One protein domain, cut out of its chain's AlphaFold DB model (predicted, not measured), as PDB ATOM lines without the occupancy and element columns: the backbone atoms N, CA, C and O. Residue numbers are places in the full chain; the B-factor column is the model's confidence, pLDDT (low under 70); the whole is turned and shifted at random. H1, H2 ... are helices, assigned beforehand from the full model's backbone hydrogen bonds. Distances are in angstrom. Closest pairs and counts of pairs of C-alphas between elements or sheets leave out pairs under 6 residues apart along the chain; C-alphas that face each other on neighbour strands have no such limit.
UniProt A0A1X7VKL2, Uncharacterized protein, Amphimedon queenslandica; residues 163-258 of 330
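Overview. This is residues 163 to 258 of the 330 residues of an uncharacterized protein of Amphimedon queenslandica (UniProt A0A1X7VKL2). One long helix, H6, makes the longest axis, and shorter helices gather along its first part: H2 runs beside it, H3 crosses it, and the helical hairpin of H4 and H5 sits by its beginning. Two arms stick out from this body, residues 163 to 179 with H1, and residues 247 to 258 with the last part of H6. The printed part has 96 residues with six named helices, H1 to H6 in that order, and no named strand; the class is all helix. The whole is loose, with a radius of gyration of the C-alphas of 16.1 A, and flat, spanning 50 by 36 by 18 A.

Arrangement. H1, residues 163 to 177, touches no helix, and it is apart from H2, residues 183 to 191. H3, residues 193 to 199, is the hub, touching three helices. H2 and H3 only just touch, with 3 pairs of C-alphas within 8 A, and only at the corner; the closest C-alphas are those of Ser 190 and Ser 196, 5.5 A apart. H3 and H4, residues 202 to 211, also only just touch, with 3 such pairs, and only at the corner, closest at Ala 198 and Leu 204, 5.9 A between C-alphas. H4 and H5, residues 215 to 222, form a helical hairpin, opposite ways at a shallow tilt of 33 degrees, only just short of steep; the closest C-alphas, of Phe 211 and Ala 218, are 5.0 A apart. H6, residues 226 to 256, touches H3 with residues 230 to 235 alone, about perpendicular at 82 degrees, the closest C-alphas being those of Leu 195 and Phe 231, 6.0 A apart. H6 only just touches H2, with 3 pairs of C-alphas within 8 A and with residues 238 to 242 alone, opposite ways at a shallow tilt of 28 degrees; the closest C-alphas are those of Leu 185 and His 242, 6.8 A apart. H5 and H6 are close but not clearly touching, with the closest C-alphas, of Ala 222 and Val 228, 5.8 A apart. Every O i to N i+4 pair is within hydrogen-bond range in H2, H3, H4, H5 and H6, and 8 of 11 in H1.

Along the chain. H1 begins at C-alpha 163, (305.054, 364.439, 291.761), and is 21.9 A long. H2 measures 12.1 A, H3 10.2 A, H4 14.1 A and H5 9.8 A. H6 runs 43.3 A from C-alpha 226 at (325.700, 328.454, 298.865) to C-alpha 256 at (332.737, 364.855, 276.542), with a kink of 28 degrees near residue 250.

Size, cuts and confidence. The C-alphas farthest apart, of Ser 224 and Thr 258, are 51.7 A apart. The printed part has no cut, and its five links are tight. Mean pLDDT of the printed part is 82.7; residue 168, residues 171 to 176 and residues 249 to 258 are under 70.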
ATOM      1  N   GLU A 163     303.716 363.945 292.130       79.75
ATOM      2  CA  GLU A 163     305.054 364.439 291.761       79.75
ATOM      3  C   GLU A 163     306.139 363.358 291.904       79.75
ATOM      4  O   GLU A 163     306.833 363.040 290.943       79.75
ATOM      5  N   VAL A 164     306.232 362.697 293.065       82.44
ATOM      6  CA  VAL A 164     307.219 361.623 293.295       82.44
ATOM      7  C   VAL A 164     306.943 360.407 292.403       82.44
ATOM      8  O   VAL A 164     307.875 359.760 291.930       82.44
ATOM      9  N   GLN A 165     305.673 360.093 292.125       82.62
ATOM     10  CA  GLN A 165     305.326 359.036 291.170       82.62
ATOM     11  C   GLN A 165     305.655 359.419 289.724       82.62
ATOM     12  O   GLN A 165     305.956 358.533 288.934       82.62
ATOM     13  N   GLU A 166     305.567 360.692 289.352       81.81
ATOM     14  CA  GLU A 166     305.937 361.196 288.031       81.81
ATOM     15  C   GLU A 166     307.454 361.233 287.857       81.81
ATOM     16  O   GLU A 166     307.940 360.763 286.833       81.81
ATOM     17  N   GLU A 167     308.217 361.628 288.877       75.62
ATOM     18  CA  GLU A 167     309.682 361.535 288.851       75.62
ATOM     19  C   GLU A 167     310.166 360.082 288.803       75.62
ATOM     20  O   GLU A 167     311.012 359.737 287.978       75.62
ATOM     21  N   MET A 168     309.543 359.175 289.569       69.88
ATOM     22  CA  MET A 168     309.774 357.738 289.387       69.88
ATOM     23  C   MET A 168     309.415 357.284 287.963       69.88
ATOM     24  O   MET A 168     310.187 356.545 287.357       69.88
ATOM     25  N   LYS A 169     308.289 357.732 287.386       75.88
ATOM     26  CA  LYS A 169     307.896 357.411 285.995       75.88
ATOM     27  C   LYS A 169     308.835 358.005 284.940       75.88
ATOM     28  O   LYS A 169     308.869 357.452 283.849       75.88
ATOM     29  N   LYS A 170     309.600 359.061 285.235       72.38
ATOM     30  CA  LYS A 170     310.673 359.582 284.365       72.38
ATOM     31  C   LYS A 170     311.964 358.763 284.470       72.38
ATOM     32  O   LYS A 170     312.667 358.632 283.475       72.38
ATOM     33  N   ALA A 171     312.236 358.144 285.622       61.81
ATOM     34  CA  ALA A 171     313.329 357.177 285.786       61.81
ATOM     35  C   ALA A 171     312.988 355.767 285.248       61.81
ATOM     36  O   ALA A 171     313.873 355.029 284.813       61.81
ATOM     37  N   TYR A 172     311.704 355.382 285.234       58.94
ATOM     38  CA  TYR A 172     311.238 354.094 284.703       58.94
ATOM     39  C   TYR A 172     311.612 353.799 283.238       58.94
ATOM     40  O   TYR A 172     311.864 352.621 282.981       58.94
ATOM     41  N   PRO A 173     311.671 354.765 282.291       64.19
ATOM     42  CA  PRO A 173     312.227 354.594 280.955       64.19
ATOM     43  C   PRO A 173     313.466 353.710 280.924       64.19
ATOM     44  O   PRO A 173     313.331 352.592 280.446       64.19
ATOM     45  N   LEU A 174     314.580 354.118 281.547       64.06
ATOM     46  CA  LEU A 174     315.834 353.348 281.594       64.06
ATOM     47  C   LEU A 174     315.602 351.880 281.989       64.06
ATOM     48  O   LEU A 174     316.044 350.957 281.305       64.06
ATOM     49  N   LEU A 175     314.859 351.653 283.079       63.31
ATOM     50  CA  LEU A 175     314.545 350.318 283.601       63.31
ATOM     51  C   LEU A 175     313.653 349.480 282.664       63.31
ATOM     52  O   LEU A 175     313.677 348.252 282.748       63.31
ATOM     53  N   THR A 176     312.875 350.124 281.791       67.88
ATOM     54  CA  THR A 176     311.844 349.501 280.942       67.88
ATOM     55  C   THR A 176     312.320 349.281 279.504       67.88
ATOM     56  O   THR A 176     312.065 348.220 278.934       67.88
ATOM     57  N   THR A 177     313.037 350.251 278.928       71.31
ATOM     58  CA  THR A 177     313.743 350.148 277.638       71.31
ATOM     59  C   THR A 177     314.920 349.180 277.719       71.31
ATOM     60  O   THR A 177     315.200 348.484 276.746       71.31
ATOM     61  N   LYS A 178     315.512 349.057 278.921       77.19
ATOM     62  CA  LYS A 178     316.736 348.305 279.240       77.19
ATOM     63  C   LYS A 178     318.015 348.982 278.748       77.19
ATOM     64  O   LYS A 178     319.027 348.305 278.617       77.19
ATOM     65  N   ASP A 179     318.010 350.302 278.568       80.69
ATOM     66  CA  ASP A 179     319.199 351.059 278.135       80.69
ATOM     67  C   ASP A 179     320.373 350.945 279.136       80.69
ATOM     68  O   ASP A 179     321.532 351.113 278.770       80.69
ATOM     69  N   TRP A 180     320.099 350.576 280.396       85.81
ATOM     70  CA  TRP A 180     321.134 350.238 281.383       85.81
ATOM     71  C   TRP A 180     321.881 348.924 281.084       85.81
ATOM     72  O   TRP A 180     322.929 348.682 281.681       85.81
ATOM     73  N   VAL A 181     321.375 348.060 280.197       89.31
ATOM     74  CA  VAL A 181     321.998 346.779 279.823       89.31
ATOM     75  C   VAL A 181     322.999 347.013 278.689       89.31
ATOM     76  O   VAL A 181     322.734 346.715 277.527       89.31
ATOM     77  N   THR A 182     324.154 347.580 279.033       89.75
ATOM     78  CA  THR A 182     325.212 347.899 278.063       89.75
ATOM     79  C   THR A 182     326.036 346.670 277.667       89.75
ATOM     80  O   THR A 182     326.135 345.697 278.421       89.75
ATOM     81  N   ASP A 183     326.718 346.738 276.520       90.19
ATOM     82  CA  ASP A 183     327.655 345.691 276.086       90.19
ATOM     83  C   ASP A 183     328.798 345.466 277.094       90.19
ATOM     84  O   ASP A 183     329.212 344.331 277.308       90.19
ATOM     85  N   ASP A 184     329.260 346.521 277.776       90.69
ATOM     86  CA  ASP A 184     330.253 346.458 278.866       90.69
ATOM     87  C   ASP A 184     329.748 345.592 280.043       90.69
ATOM     88  O   ASP A 184     330.474 344.730 280.546       90.69
ATOM     89  N   LEU A 185     328.474 345.735 280.436       91.81
ATOM     90  CA  LEU A 185     327.857 344.862 281.440       91.81
ATOM     91  C   LEU A 185     327.772 343.410 280.948       91.81
ATOM     92  O   LEU A 185     328.146 342.494 281.682       91.81
ATOM     93  N   LEU A 186     327.303 343.187 279.716       92.19
ATOM     94  CA  LEU A 186     327.180 341.843 279.140       92.19
ATOM     95  C   LEU A 186     328.546 341.149 279.018       92.19
ATOM     96  O   LEU A 186     328.680 339.971 279.362       92.19
ATOM     97  N   GLU A 187     329.585 341.881 278.616       92.88
ATOM     98  CA  GLU A 187     330.950 341.370 278.539       92.88
ATOM     99  C   GLU A 187     331.481 341.005 279.938       92.88
ATOM    100  O   GLU A 187     332.009 339.904 280.126       92.88
ATOM    101  N   LYS A 188     331.272 341.856 280.954       91.94
ATOM    102  CA  LYS A 188     331.630 341.568 282.357       91.94
ATOM    103  C   LYS A 188     330.890 340.345 282.920       91.94
ATOM    104  O   LYS A 188     331.528 339.494 283.545       91.94
ATOM    105  N   VAL A 189     329.588 340.199 282.651       92.94
ATOM    106  CA  VAL A 189     328.802 339.001 283.015       92.94
ATOM    107  C   VAL A 189     329.373 337.750 282.339       92.94
ATOM    108  O   VAL A 189     329.520 336.719 282.995       92.94
ATOM    109  N   SER A 190     329.752 337.836 281.059       91.12
ATOM    110  CA  SER A 190     330.336 336.710 280.314       91.12
ATOM    111  C   SER A 190     331.709 336.276 280.856       91.12
ATOM    112  O   SER A 190     332.007 335.079 280.905       91.12
ATOM    113  N   LYS A 191     332.522 337.242 281.315       93.69
ATOM    114  CA  LYS A 191     333.855 337.032 281.903       93.69
ATOM    115  C   LYS A 191     333.788 336.411 283.300       93.69
ATOM    116  O   LYS A 191     334.656 335.606 283.645       93.69
ATOM    117  N   ASN A 192     332.779 336.748 284.110       92.56
ATOM    118  CA  ASN A 192     332.625 336.173 285.447       92.56
ATOM    119  C   ASN A 192     332.114 334.719 285.364       92.56
ATOM    120  O   ASN A 192     330.956 334.454 285.040       92.56
ATOM    121  N   ARG A 193     332.985 333.761 285.710       90.31
ATOM    122  CA  ARG A 193     332.694 332.315 285.710       90.31
ATOM    123  C   ARG A 193     331.476 331.933 286.560       90.31
ATOM    124  O   ARG A 193     330.763 331.012 286.171       90.31
ATOM    125  N   VAL A 194     331.237 332.612 287.686       89.81
ATOM    126  CA  VAL A 194     330.108 332.328 288.591       89.81
ATOM    127  C   VAL A 194     328.797 332.765 287.940       89.81
ATOM    128  O   VAL A 194     327.872 331.962 287.824       89.81
ATOM    129  N   LEU A 195     328.741 334.005 287.443       90.44
ATOM    130  CA  LEU A 195     327.550 334.555 286.784       90.44
ATOM    131  C   LEU A 195     327.224 333.800 285.491       90.44
ATOM    132  O   LEU A 195     326.084 333.388 285.285       90.44
ATOM    133  N   SER A 196     328.235 333.543 284.661       90.12
ATOM    134  CA  SER A 196     328.097 332.785 283.417       90.12
ATOM    135  C   SER A 196     327.597 331.350 283.663       90.12
ATOM    136  O   SER A 196     326.672 330.903 282.981       90.12
ATOM    137  N   LYS A 197     328.102 330.641 284.690       90.19
ATOM    138  CA  LYS A 197     327.552 329.332 285.099       90.19
ATOM    139  C   LYS A 197     326.088 329.458 285.541       90.19
ATOM    140  O   LYS A 197     325.256 328.673 285.098       90.19
ATOM    141  N   ALA A 198     325.774 330.439 286.385       88.12
ATOM    142  CA  ALA A 198     324.449 330.621 286.971       88.12
ATOM    143  C   ALA A 198     323.349 330.943 285.946       88.12
ATOM    144  O   ALA A 198     322.266 330.368 286.023       88.12
ATOM    145  N   PHE A 199     323.621 331.806 284.962       88.38
ATOM    146  CA  PHE A 199     322.660 332.107 283.890       88.38
ATOM    147  C   PHE A 199     322.390 330.908 282.964       88.38
ATOM    148  O   PHE A 199     321.336 330.854 282.336       88.38
ATOM    149  N   ASN A 200     323.301 329.930 282.917       88.94
ATOM    150  CA  ASN A 200     323.116 328.667 282.199       88.94
ATOM    151  C   ASN A 200     322.479 327.554 283.062       88.94
ATOM    152  O   ASN A 200     322.212 326.469 282.543       88.94
ATOM    153  N   ASP A 201     322.215 327.788 284.354       90.56
ATOM    154  CA  ASP A 201     321.624 326.795 285.257       90.56
ATOM    155  C   ASP A 201     320.104 327.024 285.434       90.56
ATOM    156  O   ASP A 201     319.690 328.024 286.040       90.56
ATOM    157  N   PRO A 202     319.233 326.097 284.974       89.00
ATOM    158  CA  PRO A 202     317.781 326.215 285.129       89.00
ATOM    159  C   PRO A 202     317.306 326.185 286.594       89.00
ATOM    160  O   PRO A 202     316.172 326.575 286.881       89.00
ATOM    161  N   ALA A 203     318.136 325.732 287.538       86.31
ATOM    162  CA  ALA A 203     317.835 325.787 288.963       86.31
ATOM    163  C   ALA A 203     318.096 327.174 289.570       86.31
ATOM    164  O   ALA A 203     317.374 327.555 290.495       86.31
ATOM    165  N   LEU A 204     319.084 327.933 289.070       87.00
ATOM    166  CA  LEU A 204     319.349 329.300 289.536       87.00
ATOM    167  C   LEU A 204     318.426 330.312 288.863       87.00
ATOM    168  O   LEU A 204     317.869 331.155 289.564       87.00
ATOM    169  N   THR A 205     318.179 330.195 287.554       87.44
ATOM    170  CA  THR A 205     317.230 331.082 286.860       87.44
ATOM    171  C   THR A 205     315.832 330.979 287.465       87.44
ATOM    172  O   THR A 205     315.219 332.011 287.712       87.44
ATOM    173  N   LYS A 206     315.372 329.777 287.848       89.75
ATOM    174  CA  LYS A 206     314.123 329.613 288.610       89.75
ATOM    175  C   LYS A 206     314.145 330.332 289.967       89.75
ATOM    176  O   LYS A 206     313.150 330.945 290.334       89.75
ATOM    177  N   VAL A 207     315.242 330.264 290.726       87.62
ATOM    178  CA  VAL A 207     315.329 330.971 292.020       87.62
ATOM    179  C   VAL A 207     315.337 332.489 291.818       87.62
ATOM    180  O   VAL A 207     314.752 333.196 292.631       87.62
ATOM    181  N   LEU A 208     315.915 332.987 290.721       87.50
ATOM    182  CA  LEU A 208     315.837 334.395 290.321       87.50
ATOM    183  C   LEU A 208     314.392 334.804 289.998       87.50
ATOM    184  O   LEU A 208     313.885 335.805 290.499       87.50
ATOM    185  N   ASP A 209     313.708 333.958 289.234       89.94
ATOM    186  CA  ASP A 209     312.300 334.087 288.879       89.94
ATOM    187  C   ASP A 209     311.403 334.106 290.130       89.94
ATOM    188  O   ASP A 209     310.411 334.829 290.177       89.94
ATOM    189  N   ASP A 210     311.727 333.319 291.157       89.81
ATOM    190  CA  ASP A 210     311.024 333.316 292.444       89.81
ATOM    191  C   ASP A 210     311.400 334.547 293.299       89.81
ATOM    192  O   ASP A 210     310.528 335.122 293.949       89.81
ATOM    193  N   PHE A 211     312.641 335.048 293.216       89.19
ATOM    194  CA  PHE A 211     313.095 336.295 293.858       89.19
ATOM    195  C   PHE A 211     312.384 337.543 293.311       89.19
ATOM    196  O   PHE A 211     312.130 338.489 294.054       89.19
ATOM    197  N   HIS A 212     312.003 337.529 292.030       87.56
ATOM    198  CA  HIS A 212     311.178 338.573 291.409       87.56
ATOM    199  C   HIS A 212     309.714 338.560 291.898       87.56
ATOM    200  O   HIS A 212     309.015 339.562 291.743       87.56
ATOM    201  N   LYS A 213     309.232 337.444 292.468       92.19
ATOM    202  CA  LYS A 213     307.842 337.266 292.940       92.19
ATOM    203  C   LYS A 213     307.716 337.470 294.453       92.19
ATOM    204  O   LYS A 213     306.799 338.151 294.905       92.19
ATOM    205  N   ASP A 214     308.633 336.885 295.220       92.31
ATOM    206  CA  ASP A 214     308.755 337.025 296.673       92.31
ATOM    207  C   ASP A 214     310.247 337.030 297.066       92.31
ATOM    208  O   ASP A 214     310.829 335.967 297.309       92.31
ATOM    209  N   PRO A 215     310.891 338.207 297.166       88.50
ATOM    210  CA  PRO A 215     312.296 338.287 297.550       88.50
ATOM    211  C   PRO A 215     312.552 337.830 298.995       88.50
ATOM    212  O   PRO A 215     313.676 337.448 299.309       88.50
ATOM    213  N   GLN A 216     311.552 337.818 299.888       89.00
ATOM    214  CA  GLN A 216     311.743 337.374 301.274       89.00
ATOM    215  C   GLN A 216     311.742 335.843 301.374       89.00
ATOM    216  O   GLN A 216     312.681 335.262 301.927       89.00
ATOM    217  N   GLY A 217     310.743 335.177 300.787       89.56
ATOM    218  CA  GLY A 217     310.682 333.716 300.697       89.56
ATOM    219  C   GLY A 217     311.801 333.128 299.834       89.56
ATOM    220  O   GLY A 217     312.424 332.127 300.212       89.56
ATOM    221  N   ALA A 218     312.138 333.782 298.717       88.25
ATOM    222  CA  ALA A 218     313.266 333.383 297.882       88.25
ATOM    223  C   ALA A 218     314.602 333.516 298.625       88.25
ATOM    224  O   ALA A 218     315.398 332.583 298.573       88.25
ATOM    225  N   PHE A 219     314.844 334.598 299.379       88.19
ATOM    226  CA  PHE A 219     316.082 334.757 300.153       88.19
ATOM    227  C   PHE A 219     316.211 333.728 301.287       88.19
ATOM    228  O   PHE A 219     317.279 333.138 301.457       88.19
ATOM    229  N   ALA A 220     315.125 333.433 302.012       89.69
ATOM    230  CA  ALA A 220     315.111 332.362 303.015       89.69
ATOM    231  C   ALA A 220     315.439 330.986 302.401       89.69
ATOM    232  O   ALA A 220     316.132 330.173 303.012       89.69
ATOM    233  N   THR A 221     315.000 330.745 301.162       85.69
ATOM    234  CA  THR A 221     315.323 329.524 300.409       85.69
ATOM    235  C   THR A 221     316.761 329.549 299.869       85.69
ATOM    236  O   THR A 221     317.458 328.534 299.921       85.69
ATOM    237  N   ALA A 222     317.243 330.702 299.397       84.81
ATOM    238  CA  ALA A 222     318.588 330.901 298.855       84.81
ATOM    239  C   ALA A 222     319.686 330.702 299.909       84.81
ATOM    240  O   ALA A 222     320.702 330.088 299.598       84.81
ATOM    241  N   GLN A 223     319.460 331.101 301.168       86.69
ATOM    242  CA  GLN A 223     320.400 330.848 302.273       86.69
ATOM    243  C   GLN A 223     320.757 329.361 302.448       86.69
ATOM    244  O   GLN A 223     321.851 329.048 302.911       86.69
ATOM    245  N   SER A 224     319.872 328.436 302.052       87.44
ATOM    246  CA  SER A 224     320.147 326.989 302.094       87.44
ATOM    247  C   SER A 224     321.054 326.480 300.960       87.44
ATOM    248  O   SER A 224     321.469 325.322 300.986       87.44
ATOM    249  N   LYS A 225     321.367 327.321 299.962       88.94
ATOM    250  CA  LYS A 225     322.126 326.973 298.753       88.94
ATOM    251  C   LYS A 225     323.315 327.932 298.562       88.94
ATOM    252  O   LYS A 225     323.118 329.028 298.034       88.94
ATOM    253  N   PRO A 226     324.553 327.544 298.922       88.38
ATOM    254  CA  PRO A 226     325.700 328.454 298.865       88.38
ATOM    255  C   PRO A 226     325.969 329.006 297.457       88.38
ATOM    256  O   PRO A 226     326.226 330.196 297.333       88.38
ATOM    257  N   GLU A 227     325.798 328.202 296.399       88.25
ATOM    258  CA  GLU A 227     325.978 328.646 295.003       88.25
ATOM    259  C   GLU A 227     325.034 329.800 294.604       88.25
ATOM    260  O   GLU A 227     325.413 330.672 293.825       88.25
ATOM    261  N   VAL A 228     323.815 329.849 295.162       88.75
ATOM    262  CA  VAL A 228     322.859 330.944 294.910       88.75
ATOM    263  C   VAL A 228     323.308 332.221 295.618       88.75
ATOM    264  O   VAL A 228     323.203 333.307 295.056       88.75
ATOM    265  N   MET A 229     323.817 332.098 296.845       89.25
ATOM    266  CA  MET A 229     324.315 333.232 297.630       89.25
ATOM    267  C   MET A 229     325.622 333.795 297.056       89.25
ATOM    268  O   MET A 229     325.820 335.008 297.072       89.25
ATOM    269  N   GLU A 230     326.488 332.934 296.518       90.56
ATOM    270  CA  GLU A 230     327.704 333.320 295.798       90.56
ATOM    271  C   GLU A 230     327.358 334.068 294.503       90.56
ATOM    272  O   GLU A 230     327.816 335.194 294.316       90.56
ATOM    273  N   PHE A 231     326.461 333.512 293.675       91.69
ATOM    274  CA  PHE A 231     325.918 334.204 292.503       91.69
ATOM    275  C   PHE A 231     325.307 335.564 292.864       91.69
ATOM    276  O   PHE A 231     325.647 336.564 292.240       91.69
ATOM    277  N   LEU A 232     324.422 335.619 293.866       89.62
ATOM    278  CA  LEU A 232     323.708 336.845 294.227       89.62
ATOM    279  C   LEU A 232     324.676 337.934 294.703       89.62
ATOM    280  O   LEU A 232     324.520 339.094 294.334       89.62
ATOM    281  N   LYS A 233     325.705 337.563 295.472       91.44
ATOM    282  CA  LYS A 233     326.765 338.479 295.902       91.44
ATOM    283  C   LYS A 233     327.557 339.017 294.705       91.44
ATOM    284  O   LYS A 233     327.710 340.228 294.589       91.44
ATOM    285  N   GLU A 234     328.027 338.144 293.817       93.12
ATOM    286  CA  GLU A 234     328.777 338.545 292.618       93.12
ATOM    287  C   GLU A 234     327.935 339.407 291.666       93.12
ATOM    288  O   GLU A 234     328.435 340.372 291.093       93.12
ATOM    289  N   PHE A 235     326.640 339.106 291.545       91.38
ATOM    290  CA  PHE A 235     325.698 339.870 290.736       91.38
ATOM    291  C   PHE A 235     325.446 341.255 291.339       91.38
ATOM    292  O   PHE A 235     325.537 342.250 290.629       91.38
ATOM    293  N   CYS A 236     325.192 341.348 292.650       91.94
ATOM    294  CA  CYS A 236     325.022 342.631 293.332       91.94
ATOM    295  C   CYS A 236     326.294 343.491 293.308       91.94
ATOM    296  O   CYS A 236     326.177 344.701 293.141       91.94
ATOM    297  N   ASN A 237     327.485 342.889 293.421       94.19
ATOM    298  CA  ASN A 237     328.759 343.595 293.252       94.19
ATOM    299  C   ASN A 237     328.866 344.187 291.837       94.19
ATOM    300  O   ASN A 237     328.965 345.401 291.687       94.19
ATOM    301  N   LEU A 238     328.756 343.343 290.802       93.94
ATOM    302  CA  LEU A 238     328.884 343.769 289.406       93.94
ATOM    303  C   LEU A 238     327.832 344.816 289.011       93.94
ATOM    304  O   LEU A 238     328.145 345.770 288.304       93.94
ATOM    305  N   MET A 239     326.589 344.653 289.467       90.88
ATOM    306  CA  MET A 239     325.518 345.620 289.222       90.88
ATOM    307  C   MET A 239     325.749 346.940 289.969       90.88
ATOM    308  O   MET A 239     325.424 347.993 289.431       90.88
ATOM    309  N   GLY A 240     326.330 346.900 291.173       91.19
ATOM    310  CA  GLY A 240     326.751 348.093 291.910       91.19
ATOM    311  C   GLY A 240     327.834 348.865 291.160       91.19
ATOM    312  O   GLY A 240     327.623 350.028 290.822       91.19
ATOM    313  N   ASP A 241     328.937 348.195 290.814       92.56
ATOM    314  CA  ASP A 241     330.044 348.771 290.035       92.56
ATOM    315  C   ASP A 241     329.562 349.332 288.685       92.56
ATOM    316  O   ASP A 241     330.020 350.381 288.228       92.56
ATOM    317  N   HIS A 242     328.609 348.650 288.041       92.94
ATOM    318  CA  HIS A 242     328.013 349.085 286.780       92.94
ATOM    319  C   HIS A 242     327.119 350.320 286.931       92.94
ATOM    320  O   HIS A 242     327.266 351.260 286.155       92.94
ATOM    321  N   PHE A 243     326.234 350.374 287.932       90.00
ATOM    322  CA  PHE A 243     325.407 351.564 288.163       90.00
ATOM    323  C   PHE A 243     326.221 352.768 288.648       90.00
ATOM    324  O   PHE A 243     325.904 353.889 288.256       90.00
ATOM    325  N   MET A 244     327.290 352.557 289.423       88.31
ATOM    326  CA  MET A 244     328.251 353.621 289.740       88.31
ATOM    327  C   MET A 244     328.939 354.115 288.462       88.31
ATOM    328  O   MET A 244     328.879 355.303 288.163       88.31
ATOM    329  N   SER A 245     329.449 353.203 287.624       88.06
ATOM    330  CA  SER A 245     330.032 353.573 286.329       88.06
ATOM    331  C   SER A 245     329.039 354.245 285.373       88.06
ATOM    332  O   SER A 245     329.494 355.014 284.535       88.06
ATOM    333  N   LEU A 246     327.733 353.965 285.442       85.25
ATOM    334  CA  LEU A 246     326.711 354.669 284.654       85.25
ATOM    335  C   LEU A 246     326.456 356.091 285.170       85.25
ATOM    336  O   LEU A 246     326.215 356.974 284.355       85.25
ATOM    337  N   GLY A 247     326.540 356.324 286.484       81.25
ATOM    338  CA  GLY A 247     326.531 357.674 287.057       81.25
ATOM    339  C   GLY A 247     327.748 358.475 286.595       81.25
ATOM    340  O   GLY A 247     327.591 359.490 285.922       81.25
ATOM    341  N   ASP A 248     328.948 357.941 286.845       80.69
ATOM    342  CA  ASP A 248     330.221 358.561 286.453       80.69
ATOM    343  C   ASP A 248     330.288 358.838 284.936       80.69
ATOM    344  O   ASP A 248     330.785 359.879 284.508       80.69
ATOM    345  N   LYS A 249     329.776 357.912 284.105       68.69
ATOM    346  CA  LYS A 249     329.695 358.088 282.645       68.69
ATOM    347  C   LYS A 249     328.633 359.098 282.232       68.69
ATOM    348  O   LYS A 249     328.884 359.803 281.272       68.69
ATOM    349  N   GLY A 250     327.496 359.206 282.919       60.66
ATOM    350  CA  GLY A 250     326.496 360.235 282.611       60.66
ATOM    351  C   GLY A 250     327.068 361.646 282.769       60.66
ATOM    352  O   GLY A 250     326.924 362.475 281.876       60.66
ATOM    353  N   GLU A 251     327.800 361.881 283.860       55.78
ATOM    354  CA  GLU A 251     328.486 363.155 284.113       55.78
ATOM    355  C   GLU A 251     329.640 363.391 283.116       55.78
ATOM    356  O   GLU A 251     329.738 364.466 282.521       55.78
ATOM    357  N   GLN A 252     330.475 362.377 282.850       52.38
ATOM    358  CA  GLN A 252     331.574 362.485 281.876       52.38
ATOM    359  C   GLN A 252     331.106 362.561 280.416       52.38
ATOM    360  O   GLN A 252     331.826 363.109 279.588       52.38
ATOM    361  N   GLU A 253     329.937 362.026 280.067       51.66
ATOM    362  CA  GLU A 253     329.391 362.083 278.709       51.66
ATOM    363  C   GLU A 253     328.733 363.443 278.440       51.66
ATOM    364  O   GLU A 253     328.933 363.978 277.355       51.66
ATOM    365  N   GLU A 254     328.086 364.095 279.421       50.97
ATOM    366  CA  GLU A 254     327.723 365.520 279.282       50.97
ATOM    367  C   GLU A 254     328.962 366.422 279.101       50.97
ATOM    368  O   GLU A 254     328.932 367.369 278.303       50.97
ATOM    369  N   GLU A 255     330.078 366.110 279.774       49.69
ATOM    370  CA  GLU A 255     331.344 366.832 279.598       49.69
ATOM    371  C   GLU A 255     331.988 366.541 278.223       49.69
ATOM    372  O   GLU A 255     332.275 367.472 277.470       49.69
ATOM    373  N   LEU A 256     332.121 365.271 277.818       43.47
ATOM    374  CA  LEU A 256     332.737 364.855 276.542       43.47
ATOM    375  C   LEU A 256     331.887 365.166 275.300       43.47
ATOM    376  O   LEU A 256     332.445 365.428 274.231       43.47
ATOM    377  N   ILE A 257     330.556 365.243 275.421       48.81
ATOM    378  CA  ILE A 257     329.687 365.795 274.368       48.81
ATOM    379  C   ILE A 257     330.089 367.244 274.045       48.81
ATOM    380  O   ILE A 257     329.864 367.698 272.926       48.81
ATOM    381  N   THR A 258     330.756 367.970 274.951       49.31
ATOM    382  CA  THR A 258     331.278 369.318 274.665       49.31
ATOM    383  C   THR A 258     332.484 369.325 273.707       49.31
ATOM    384  O   THR A 258     332.726 370.349 273.067       49.31
TER     385      THR A 258